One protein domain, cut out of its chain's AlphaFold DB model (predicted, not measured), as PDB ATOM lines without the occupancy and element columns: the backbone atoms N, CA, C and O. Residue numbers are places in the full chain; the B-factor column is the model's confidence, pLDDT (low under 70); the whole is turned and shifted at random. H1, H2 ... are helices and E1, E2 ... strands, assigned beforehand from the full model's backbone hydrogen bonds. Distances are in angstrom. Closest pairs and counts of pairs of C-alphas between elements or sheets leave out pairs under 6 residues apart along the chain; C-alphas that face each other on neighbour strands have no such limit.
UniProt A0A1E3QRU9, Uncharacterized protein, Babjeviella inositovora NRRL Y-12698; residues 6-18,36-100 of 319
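AT A GLANCE: This is residues 6 to 18 and 36 to 100 of the 319 residues of an uncharacterized protein of Babjeviella inositovora NRRL Y-12698 (UniProt A0A1E3QRU9). A small two-stranded hairpin, E1 and E2, lies near the middle, with short helices set loosely round it: H1 towards one end, the helical hairpin H2 and H3 towards the other, and H4 off to a side. The printed part has 78 residues, with named elements in the order H1, E1, E2, H2, H3, H4. The sheet, in the order E1 - E2, is antiparallel; the class is mixed, helices and strands, with under half of the residues in named elements. The whole is only just compact, close to loose, with a radius of gyration of the C-alphas of 13.6 A and spans of 37 by 35 by 21 A.

HOW THE PARTS SIT: H1, residues 10 to 13, touches no helix. E1, residues 38 to 41, and E2, residues 48 to 51, form an antiparallel hairpin at 147 degrees; N 38 and O 51, and N 49 and O 40, are each 2.8 A apart, within hydrogen-bond range. The closest C-alphas of H1 and E2, those of Ile 12 and Tyr 48, are 7.3 A apart. H2, residues 61 to 66, and H3, residues 73 to 83, form a helical hairpin and touch, with the C-alphas of Ile 64 and Tyr 79 closest at 6.4 A. They run opposite ways at a shallow tilt of 34.9 degrees, only just short of steep. H4, residues 88 to 94, touches no helix and is only just apart from E1, closest 8.0 A. In H2, H3 and H4 every O i to N i+4 pair is within hydrogen-bond range; H1 is too short for one.

IN THESE COORDINATES: H1 begins at C-alpha 10, (237.848, 135.895, 285.693). E1 measures 10.1 A, E2 9.7 A, H3 15.5 A and H4 9.9 A. H4 ends at C-alpha 94, (226.567, 135.596, 275.887).

THE WHOLE: The C-alphas of Lys 18 and Lys 70, the two farthest apart, are 37.9 A apart. Residues 19 to 35 are not printed; C-alphas 18 and 36 are 8.8 A apart across the cut. Of the links printed whole, none is long. Residues 70, 99 and 100 have pLDDT under 70.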
ATOM      1  N   SER A   6     241.950 136.931 276.789       87.38
ATOM      2  CA  SER A   6     241.493 138.281 277.137       87.38
ATOM      3  C   SER A   6     239.972 138.391 277.284       87.38
ATOM      4  O   SER A   6     239.491 139.267 278.001       87.38
ATOM      5  N   LEU A   7     239.214 137.514 276.620       86.38
ATOM      6  CA  LEU A   7     237.750 137.523 276.594       86.38
ATOM      7  C   LEU A   7     237.132 136.556 277.613       86.38
ATOM      8  O   LEU A   7     235.909 136.422 277.679       86.38
ATOM      9  N   LEU A   8     237.954 135.846 278.390       86.00
ATOM     10  CA  LEU A   8     237.472 134.873 279.363       86.00
ATOM     11  C   LEU A   8     237.009 135.541 280.665       86.00
ATOM     12  O   LEU A   8     237.674 136.445 281.172       86.00
ATOM     13  N   PRO A   9     235.928 135.035 281.287       86.31
ATOM     14  CA  PRO A   9     235.556 135.432 282.639       86.31
ATOM     15  C   PRO A   9     236.668 135.134 283.656       86.31
ATOM     16  O   PRO A   9     237.350 134.105 283.577       86.31
ATOM     17  N   ALA A  10     236.798 135.992 284.674       86.06
ATOM     18  CA  ALA A  10     237.848 135.895 285.693       86.06
ATOM     19  C   ALA A  10     237.877 134.537 286.416       86.06
ATOM     20  O   ALA A  10     238.943 134.034 286.774       86.06
ATOM     21  N   ASP A  11     236.719 133.908 286.605       86.00
ATOM     22  CA  ASP A  11     236.622 132.618 287.291       86.00
ATOM     23  C   ASP A  11     237.172 131.450 286.469       86.00
ATOM     24  O   ASP A  11     237.678 130.482 287.041       86.00
ATOM     25  N   ILE A  12     237.147 131.550 285.138       86.94
ATOM     26  CA  ILE A  12     237.748 130.555 284.243       86.94
ATOM     27  C   ILE A  12     239.266 130.729 284.196       86.94
ATOM     28  O   ILE A  12     239.993 129.735 284.237       86.94
ATOM     29  N   LEU A  13     239.749 131.977 284.202       86.38
ATOM     30  CA  LEU A  13     241.179 132.295 284.261       86.38
ATOM     31  C   LEU A  13     241.841 131.746 285.533       86.38
ATOM     32  O   LEU A  13     242.920 131.163 285.463       86.38
ATOM     33  N   LYS A  14     241.167 131.831 286.689       87.38
ATOM     34  CA  LYS A  14     241.654 131.243 287.955       87.38
ATOM     35  C   LYS A  14     241.816 129.720 287.894       87.38
ATOM     36  O   LYS A  14     242.596 129.156 288.656       87.38
ATOM     37  N   ARG A  15     241.064 129.050 287.014       85.19
ATOM     38  CA  ARG A  15     241.063 127.589 286.839       85.19
ATOM     39  C   ARG A  15     242.032 127.110 285.754       85.19
ATOM     40  O   ARG A  15     242.056 125.911 285.479       85.19
ATOM     41  N   LYS A  16     242.817 128.007 285.144       85.81
ATOM     42  CA  LYS A  16     243.831 127.644 284.148       85.81
ATOM     43  C   LYS A  16     244.807 126.626 284.755       85.81
ATOM     44  O   LYS A  16     245.406 126.915 285.797       85.81
ATOM     45  N   PRO A  17     244.973 125.433 284.154       83.12
ATOM     46  CA  PRO A  17     245.917 124.459 284.669       83.12
ATOM     47  C   PRO A  17     247.328 125.039 284.557       83.12
ATOM     48  O   PRO A  17     247.726 125.565 283.517       83.12
ATOM     49  N   LYS A  18     248.090 124.977 285.652       75.94
ATOM     50  CA  LYS A  18     249.499 125.379 285.641       75.94
ATOM     51  C   LYS A  18     250.237 124.420 284.713       75.94
ATOM     52  O   LYS A  18     250.094 123.212 284.878       75.94
ATOM     53  N   GLU A  36     251.092 125.607 276.005       81.06
ATOM     54  CA  GLU A  36     250.176 126.257 276.939       81.06
ATOM     55  C   GLU A  36     248.745 125.731 276.705       81.06
ATOM     56  O   GLU A  36     248.360 125.541 275.545       81.06
ATOM     57  N   PRO A  37     247.967 125.443 277.766       86.69
ATOM     58  CA  PRO A  37     246.604 124.951 277.619       86.69
ATOM     59  C   PRO A  37     245.739 125.999 276.916       86.69
ATOM     60  O   PRO A  37     245.733 127.169 277.293       86.69
ATOM     61  N   ILE A  38     244.973 125.567 275.920       89.75
ATOM     62  CA  ILE A  38     244.146 126.433 275.083       89.75
ATOM     63  C   ILE A  38     242.715 126.442 275.636       89.75
ATOM     64  O   ILE A  38     242.118 125.372 275.812       89.75
ATOM     65  N   PRO A  39     242.122 127.617 275.893       91.50
ATOM     66  CA  PRO A  39     240.745 127.706 276.348       91.50
ATOM     67  C   PRO A  39     239.775 127.506 275.181       91.50
ATOM     68  O   PRO A  39     239.822 128.172 274.142       91.50
ATOM     69  N   VAL A  40     238.843 126.581 275.368       91.69
ATOM     70  CA  VAL A  40     237.810 126.244 274.395       91.69
ATOM     71  C   VAL A  40     236.450 126.329 275.059       91.69
ATOM     72  O   VAL A  40     236.247 125.812 276.155       91.69
ATOM     73  N   ARG A  41     235.496 126.954 274.370       92.06
ATOM     74  CA  ARG A  41     234.083 126.953 274.755       92.06
ATOM     75  C   ARG A  41     233.276 126.091 273.788       92.06
ATOM     76  O   ARG A  41     233.411 126.247 272.568       92.06
ATOM     77  N   PHE A  42     232.476 125.160 274.300       92.56
ATOM     78  CA  PHE A  42     231.646 124.283 273.470       92.56
ATOM     79  C   PHE A  42     230.359 124.979 273.018       92.56
ATOM     80  O   PHE A  42     229.747 125.719 273.779       92.56
ATOM     81  N   PHE A  43     229.939 124.727 271.776       91.25
ATOM     82  CA  PHE A  43     228.653 125.215 271.276       91.25
ATOM     83  C   PHE A  43     227.486 124.433 271.902       91.25
ATOM     84  O   PHE A  43     227.631 123.248 272.203       91.25
ATOM     85  N   ALA A  44     226.332 125.086 272.057       89.81
ATOM     86  CA  ALA A  44     225.091 124.633 272.705       89.81
ATOM     87  C   ALA A  44     225.172 124.333 274.215       89.81
ATOM     88  O   ALA A  44     224.177 124.510 274.910       89.81
ATOM     89  N   ASP A  45     226.320 123.881 274.716       89.25
ATOM     90  CA  ASP A  45     226.563 123.627 276.144       89.25
ATOM     91  C   ASP A  45     227.189 124.840 276.854       89.25
ATOM     92  O   ASP A  45     227.068 124.998 278.062       89.25
ATOM     93  N   ASP A  46     227.862 125.715 276.097       89.69
ATOM     94  CA  ASP A  46     228.490 126.950 276.573       89.69
ATOM     95  C   ASP A  46     229.506 126.769 277.714       89.69
ATOM     96  O   ASP A  46     229.914 127.743 278.350       89.69
ATOM     97  N   THR A  47     229.982 125.539 277.914       90.44
ATOM     98  CA  THR A  47     230.977 125.168 278.916       90.44
ATOM     99  C   THR A  47     232.392 125.508 278.456       90.44
ATOM    100  O   THR A  47     232.774 125.259 277.309       90.44
ATOM    101  N   TYR A  48     233.190 126.065 279.373       90.69
ATOM    102  CA  TYR A  48     234.616 126.330 279.175       90.69
ATOM    103  C   TYR A  48     235.456 125.131 279.607       90.69
ATOM    104  O   TYR A  48     235.279 124.606 280.706       90.69
ATOM    105  N   ASN A  49     236.413 124.744 278.769       90.94
ATOM    106  CA  ASN A  49     237.409 123.726 279.065       90.94
ATOM    107  C   ASN A  49     238.792 124.177 278.595       90.94
ATOM    108  O   ASN A  49     238.925 124.866 277.588       90.94
ATOM    109  N   TRP A  50     239.819 123.758 279.326       90.56
ATOM    110  CA  TRP A  50     241.216 123.931 278.943       90.56
ATOM    111  C   TRP A  50     241.681 122.642 278.271       90.56
ATOM    112  O   TRP A  50     241.571 121.575 278.873       90.56
ATOM    113  N   MET A  51     242.144 122.724 277.025       87.56
ATOM    114  CA  MET A  51     242.578 121.564 276.243       87.56
ATOM    115  C   MET A  51     243.984 121.767 275.695       87.56
ATOM    116  O   MET A  51     244.377 122.884 275.360       87.56
ATOM    117  N   ASP A  52     244.730 120.676 275.566       89.50
ATOM    118  CA  ASP A  52     246.063 120.714 274.983       89.50
ATOM    119  C   ASP A  52     245.974 120.750 273.449       89.50
ATOM    120  O   ASP A  52     245.073 120.176 272.835       89.50
ATOM    121  N   ALA A  53     246.948 121.395 272.801       85.19
ATOM    122  CA  ALA A  53     247.038 121.467 271.342       85.19
ATOM    123  C   ALA A  53     246.881 120.116 270.592       85.19
ATOM    124  O   ALA A  53     246.187 120.112 269.577       85.19
ATOM    125  N   PRO A  54     247.467 118.975 271.030       86.69
ATOM    126  CA  PRO A  54     247.285 117.690 270.344       86.69
ATOM    127  C   PRO A  54     245.858 117.126 270.398       86.69
ATOM    128  O   PRO A  54     245.517 116.308 269.545       86.69
ATOM    129  N   ASP A  55     245.027 117.550 271.355       85.50
ATOM    130  CA  ASP A  55     243.632 117.100 271.466       85.50
ATOM    131  C   ASP A  55     242.684 117.915 270.569       85.50
ATOM    132  O   ASP A  55     241.519 117.554 270.375       85.50
ATOM    133  N   LEU A  56     243.180 119.007 269.982       87.38
ATOM    134  CA  LEU A  56     242.422 119.875 269.095       87.38
ATOM    135  C   LEU A  56     242.665 119.499 267.635       87.38
ATOM    136  O   LEU A  56     243.785 119.490 267.134       87.38
ATOM    137  N   SER A  57     241.574 119.232 266.922       90.12
ATOM    138  CA  SER A  57     241.580 119.036 265.472       90.12
ATOM    139  C   SER A  57     240.818 120.172 264.787       90.12
ATOM    140  O   SER A  57     239.750 120.557 265.275       90.12
ATOM    141  N   PRO A  58     241.317 120.714 263.662       89.50
ATOM    142  CA  PRO A  58     240.609 121.751 262.923       89.50
ATOM    143  C   PRO A  58     239.304 121.189 262.349       89.50
ATOM    144  O   PRO A  58     239.300 120.176 261.651       89.50
ATOM    145  N   LEU A  59     238.191 121.857 262.648       88.06
ATOM    146  CA  LEU A  59     236.871 121.482 262.155       88.06
ATOM    147  C   LEU A  59     236.588 122.219 260.840       88.06
ATOM    148  O   LEU A  59     236.412 123.435 260.841       88.06
ATOM    149  N   THR A  60     236.546 121.492 259.721       89.44
ATOM    150  CA  THR A  60     236.217 122.068 258.406       89.44
ATOM    151  C   THR A  60     234.716 122.011 258.121       89.44
ATOM    152  O   THR A  60     233.991 121.162 258.647       89.44
ATOM    153  N   LEU A  61     234.232 122.889 257.236       87.12
ATOM    154  CA  LEU A  61     232.822 122.913 256.822       87.12
ATOM    155  C   LEU A  61     232.372 121.587 256.183       87.12
ATOM    156  O   LEU A  61     231.230 121.171 256.361       87.12
ATOM    157  N   GLU A  62     233.276 120.876 255.504       87.94
ATOM    158  CA  GLU A  62     233.003 119.546 254.942       87.94
ATOM    159  C   GLU A  62     232.743 118.500 256.034       87.94
ATOM    160  O   GLU A  62     231.837 117.669 255.909       87.94
ATOM    161  N   MET A  63     233.495 118.560 257.140       86.50
ATOM    162  CA  MET A  63     233.289 117.682 258.296       86.50
ATOM    163  C   MET A  63     231.949 117.965 258.977       86.50
ATOM    164  O   MET A  63     231.250 117.024 259.358       86.50
ATOM    165  N   ILE A  64     231.561 119.240 259.071       86.50
ATOM    166  CA  ILE A  64     230.249 119.656 259.585       86.50
ATOM    167  C   ILE A  64     229.131 119.150 258.663       86.50
ATOM    168  O   ILE A  64     228.163 118.568 259.143       86.50
ATOM    169  N   GLY A  65     229.277 119.291 257.342       80.75
ATOM    170  CA  GLY A  65     228.291 118.811 256.365       80.75
ATOM    171  C   GLY A  65     228.150 117.285 256.326       80.75
ATOM    172  O   GLY A  65     227.060 116.760 256.099       80.75
ATOM    173  N   THR A  66     229.235 116.558 256.600       83.81
ATOM    174  CA  THR A  66     229.245 115.086 256.675       83.81
ATOM    175  C   THR A  66     228.644 114.563 257.988       83.81
ATOM    176  O   THR A  66     228.291 113.380 258.091       83.81
ATOM    177  N   PHE A  67     228.488 115.422 259.002       80.62
ATOM    178  CA  PHE A  67     227.892 115.047 260.276       80.62
ATOM    179  C   PHE A  67     226.438 114.599 260.081       80.62
ATOM    180  O   PHE A  67     225.532 115.360 259.735       80.62
ATOM    181  N   LYS A  68     226.183 113.310 260.321       71.00
ATOM    182  CA  LYS A  68     224.825 112.763 260.284       71.00
ATOM    183  C   LYS A  68     224.059 113.327 261.479       71.00
ATOM    184  O   LYS A  68     224.489 113.124 262.609       71.00
ATOM    185  N   LYS A  69     222.861 113.884 261.255       73.06
ATOM    186  CA  LYS A  69     221.898 114.326 262.299       73.06
ATOM    187  C   LYS A  69     221.385 113.201 263.229       73.06
ATOM    188  O   LYS A  69     220.315 113.301 263.822       73.06
ATOM    189  N   LYS A  70     222.105 112.084 263.328       64.25
ATOM    190  CA  LYS A  70     221.829 110.952 264.210       64.25
ATOM    191  C   LYS A  70     222.679 111.125 265.468       64.25
ATOM    192  O   LYS A  70     223.845 110.751 265.477       64.25
ATOM    193  N   GLY A  71     222.099 111.699 266.515       70.81
ATOM    194  CA  GLY A  71     222.794 111.956 267.775       70.81
ATOM    195  C   GLY A  71     221.885 112.599 268.818       70.81
ATOM    196  O   GLY A  71     220.680 112.737 268.602       70.81
ATOM    197  N   SER A  72     222.459 112.985 269.960       81.31
ATOM    198  CA  SER A  72     221.736 113.782 270.954       81.31
ATOM    199  C   SER A  72     221.377 115.153 270.366       81.31
ATOM    200  O   SER A  72     222.100 115.690 269.525       81.31
ATOM    201  N   LYS A  73     220.261 115.736 270.824       87.31
ATOM    202  CA  LYS A  73     219.819 117.075 270.391       87.31
ATOM    203  C   LYS A  73     220.906 118.136 270.604       87.31
ATOM    204  O   LYS A  73     221.040 119.027 269.777       87.31
ATOM    205  N   LEU A  74     221.702 117.984 271.667       87.81
ATOM    206  CA  LEU A  74     222.819 118.867 272.000       87.81
ATOM    207  C   LEU A  74     223.906 118.847 270.917       87.81
ATOM    208  O   LEU A  74     224.332 119.903 270.470       87.81
ATOM    209  N   PHE A  75     224.308 117.663 270.437       88.50
ATOM    210  CA  PHE A  75     225.302 117.572 269.363       88.50
ATOM    211  C   PHE A  75     224.773 118.144 268.050       88.50
ATOM    212  O   PHE A  75     225.502 118.849 267.365       88.50
ATOM    213  N   VAL A  76     223.510 117.883 267.703       88.69
ATOM    214  CA  VAL A  76     222.919 118.457 266.484       88.69
ATOM    215  C   VAL A  76     222.933 119.987 266.552       88.69
ATOM    216  O   VAL A  76     223.425 120.615 265.621       88.69
ATOM    217  N   ALA A  77     222.503 120.570 267.675       88.19
ATOM    218  CA  ALA A  77     222.539 122.015 267.883       88.19
ATOM    219  C   ALA A  77     223.972 122.578 267.841       88.19
ATOM    220  O   ALA A  77     224.220 123.574 267.173       88.19
ATOM    221  N   ALA A  78     224.938 121.919 268.490       90.69
ATOM    222  CA  ALA A  78     226.334 122.358 268.498       90.69
ATOM    223  C   ALA A  78     226.943 122.430 267.086       90.69
ATOM    224  O   ALA A  78     227.656 123.381 266.772       90.69
ATOM    225  N   TYR A  79     226.648 121.450 266.225       90.31
ATOM    226  CA  TYR A  79     227.095 121.461 264.826       90.31
ATOM    227  C   TYR A  79     226.338 122.491 263.975       90.31
ATOM    228  O   TYR A  79     226.925 123.060 263.059       90.31
ATOM    229  N   GLU A  80     225.066 122.768 264.279       89.19
ATOM    230  CA  GLU A  80     224.301 123.842 263.631       89.19
ATOM    231  C   GLU A  80     224.882 125.228 263.969       89.19
ATOM    232  O   GLU A  80     225.082 126.035 263.062       89.19
ATOM    233  N   PHE A  81     225.264 125.474 265.227       88.50
ATOM    234  CA  PHE A  81     225.995 126.686 265.620       88.50
ATOM    235  C   PHE A  81     227.407 126.738 265.029       88.50
ATOM    236  O   PHE A  81     227.860 127.800 264.621       88.50
ATOM    237  N   ALA A  82     228.107 125.606 264.924       88.56
ATOM    238  CA  ALA A  82     229.427 125.567 264.294       88.56
ATOM    239  C   ALA A  82     229.382 125.885 262.790       88.56
ATOM    240  O   ALA A  82     230.368 126.381 262.249       88.56
ATOM    241  N   ALA A  83     228.261 125.601 262.114       87.62
ATOM    242  CA  ALA A  83     228.071 125.942 260.705       87.62
ATOM    243  C   ALA A  83     227.961 127.461 260.485       87.62
ATOM    244  O   ALA A  83     228.448 127.960 259.474       87.62
ATOM    245  N   ASN A  84     227.355 128.180 261.436       85.75
ATOM    246  CA  ASN A  84     227.234 129.639 261.441       85.75
ATOM    247  C   ASN A  84     227.726 130.187 262.789       85.75
ATOM    248  O   ASN A  84     226.901 130.501 263.654       85.75
ATOM    249  N   PRO A  85     229.053 130.254 263.003       82.94
ATOM    250  CA  PRO A  85     229.592 130.613 264.300       82.94
ATOM    251  C   PRO A  85     229.257 132.075 264.642       82.94
ATOM    252  O   PRO A  85     229.426 132.956 263.794       82.94
ATOM    253  N   PRO A  86     228.810 132.356 265.878       83.25
ATOM    254  CA  PRO A  86     228.635 133.721 266.363       83.25
ATOM    255  C   PRO A  86     229.973 134.472 266.438       83.25
ATOM    256  O   PRO A  86     231.051 133.870 266.478       83.25
ATOM    257  N   VAL A  87     229.903 135.807 266.488       87.94
ATOM    258  CA  VAL A  87     231.080 136.668 266.683       87.94
ATOM    259  C   VAL A  87     231.768 136.296 268.000       87.94
ATOM    260  O   VAL A  87     231.104 136.123 269.019       87.94
ATOM    261  N   MET A  88     233.099 136.165 267.993       84.50
ATOM    262  CA  MET A  88     233.858 135.620 269.130       84.50
ATOM    263  C   MET A  88     233.646 136.403 270.436       84.50
ATOM    264  O   MET A  88     233.491 135.784 271.487       84.50
ATOM    265  N   SER A  89     233.608 137.738 270.378       84.44
ATOM    266  CA  SER A  89     233.349 138.602 271.541       84.44
ATOM    267  C   SER A  89     231.978 138.337 272.155       84.44
ATOM    268  O   SER A  89     231.848 138.162 273.367       84.44
ATOM    269  N   ASP A  90     230.963 138.251 271.303       84.94
ATOM    270  CA  ASP A  90     229.574 138.078 271.713       84.94
ATOM    271  C   ASP A  90     229.358 136.662 272.225       84.94
ATOM    272  O   ASP A  90     228.685 136.452 273.227       84.94
ATOM    273  N   PHE A  91     230.011 135.689 271.594       87.31
ATOM    274  CA  PHE A  91     230.002 134.307 272.031       87.31
ATOM    275  C   PHE A  91     230.702 134.124 273.373       87.31
ATOM    276  O   PHE A  91     230.228 133.348 274.193       87.31
ATOM    277  N   ALA A  92     231.807 134.825 273.636       84.88
ATOM    278  CA  ALA A  92     232.469 134.787 274.937       84.88
ATOM    279  C   ALA A  92     231.583 135.397 276.035       84.88
ATOM    280  O   ALA A  92     231.510 134.851 277.135       84.88
ATOM    281  N   LYS A  93     230.841 136.463 275.724       85.00
ATOM    282  CA  LYS A  93     229.980 137.149 276.693       85.00
ATOM    283  C   LYS A  93     228.640 136.444 276.932       85.00
ATOM    284  O   LYS A  93     228.234 136.272 278.075       85.00
ATOM    285  N   TRP A  94     227.972 136.014 275.866       83.75
ATOM    286  CA  TRP A  94     226.567 135.596 275.887       83.75
ATOM    287  C   TRP A  94     226.340 134.119 275.535       83.75
ATOM    288  O   TRP A  94     225.234 133.613 275.702       83.75
ATOM    289  N   GLY A  95     227.368 133.400 275.074       86.19
ATOM    290  CA  GLY A  95     227.248 131.991 274.690       86.19
ATOM    291  C   GLY A  95     226.542 131.775 273.347       86.19
ATOM    292  O   GLY A  95     226.419 132.683 272.525       86.19
ATOM    293  N   SER A  96     226.114 130.539 273.096       84.56
ATOM    294  CA  SER A  96     225.622 130.074 271.788       84.56
ATOM    295  C   SER A  96     224.275 130.682 271.409       84.56
ATOM    296  O   SER A  96     223.952 130.784 270.229       84.56
ATOM    297  N   TYR A  97     223.486 131.074 272.408       81.88
ATOM    298  CA  TYR A  97     222.111 131.545 272.235       81.88
ATOM    299  C   TYR A  97     221.978 133.073 272.164       81.88
ATOM    300  O   TYR A  97     220.864 133.566 271.982       81.88
ATOM    301  N   GLY A  98     223.093 133.805 272.259       75.88
ATOM    302  CA  GLY A  98     223.134 135.260 272.121       75.88
ATOM    303  C   GLY A  98     222.493 136.032 273.280       75.88
ATOM    304  O   GLY A  98     222.028 135.468 274.270       75.88
ATOM    305  N   GLN A  99     222.490 137.358 273.142       68.31
ATOM    306  CA  GLN A  99     222.059 138.301 274.179       68.31
ATOM    307  C   GLN A  99     220.564 138.178 274.528       68.31
ATOM    308  O   GLN A  99     220.193 138.367 275.682       68.31
ATOM    309  N   ASP A 100     219.721 137.770 273.576       62.94
ATOM    310  CA  ASP A 100     218.260 137.681 273.749       62.94
ATOM    311  C   ASP A 100     217.806 136.598 274.752       62.94
ATOM    312  O   ASP A 100     216.624 136.528 275.095       62.94
TER     313      ASP A 100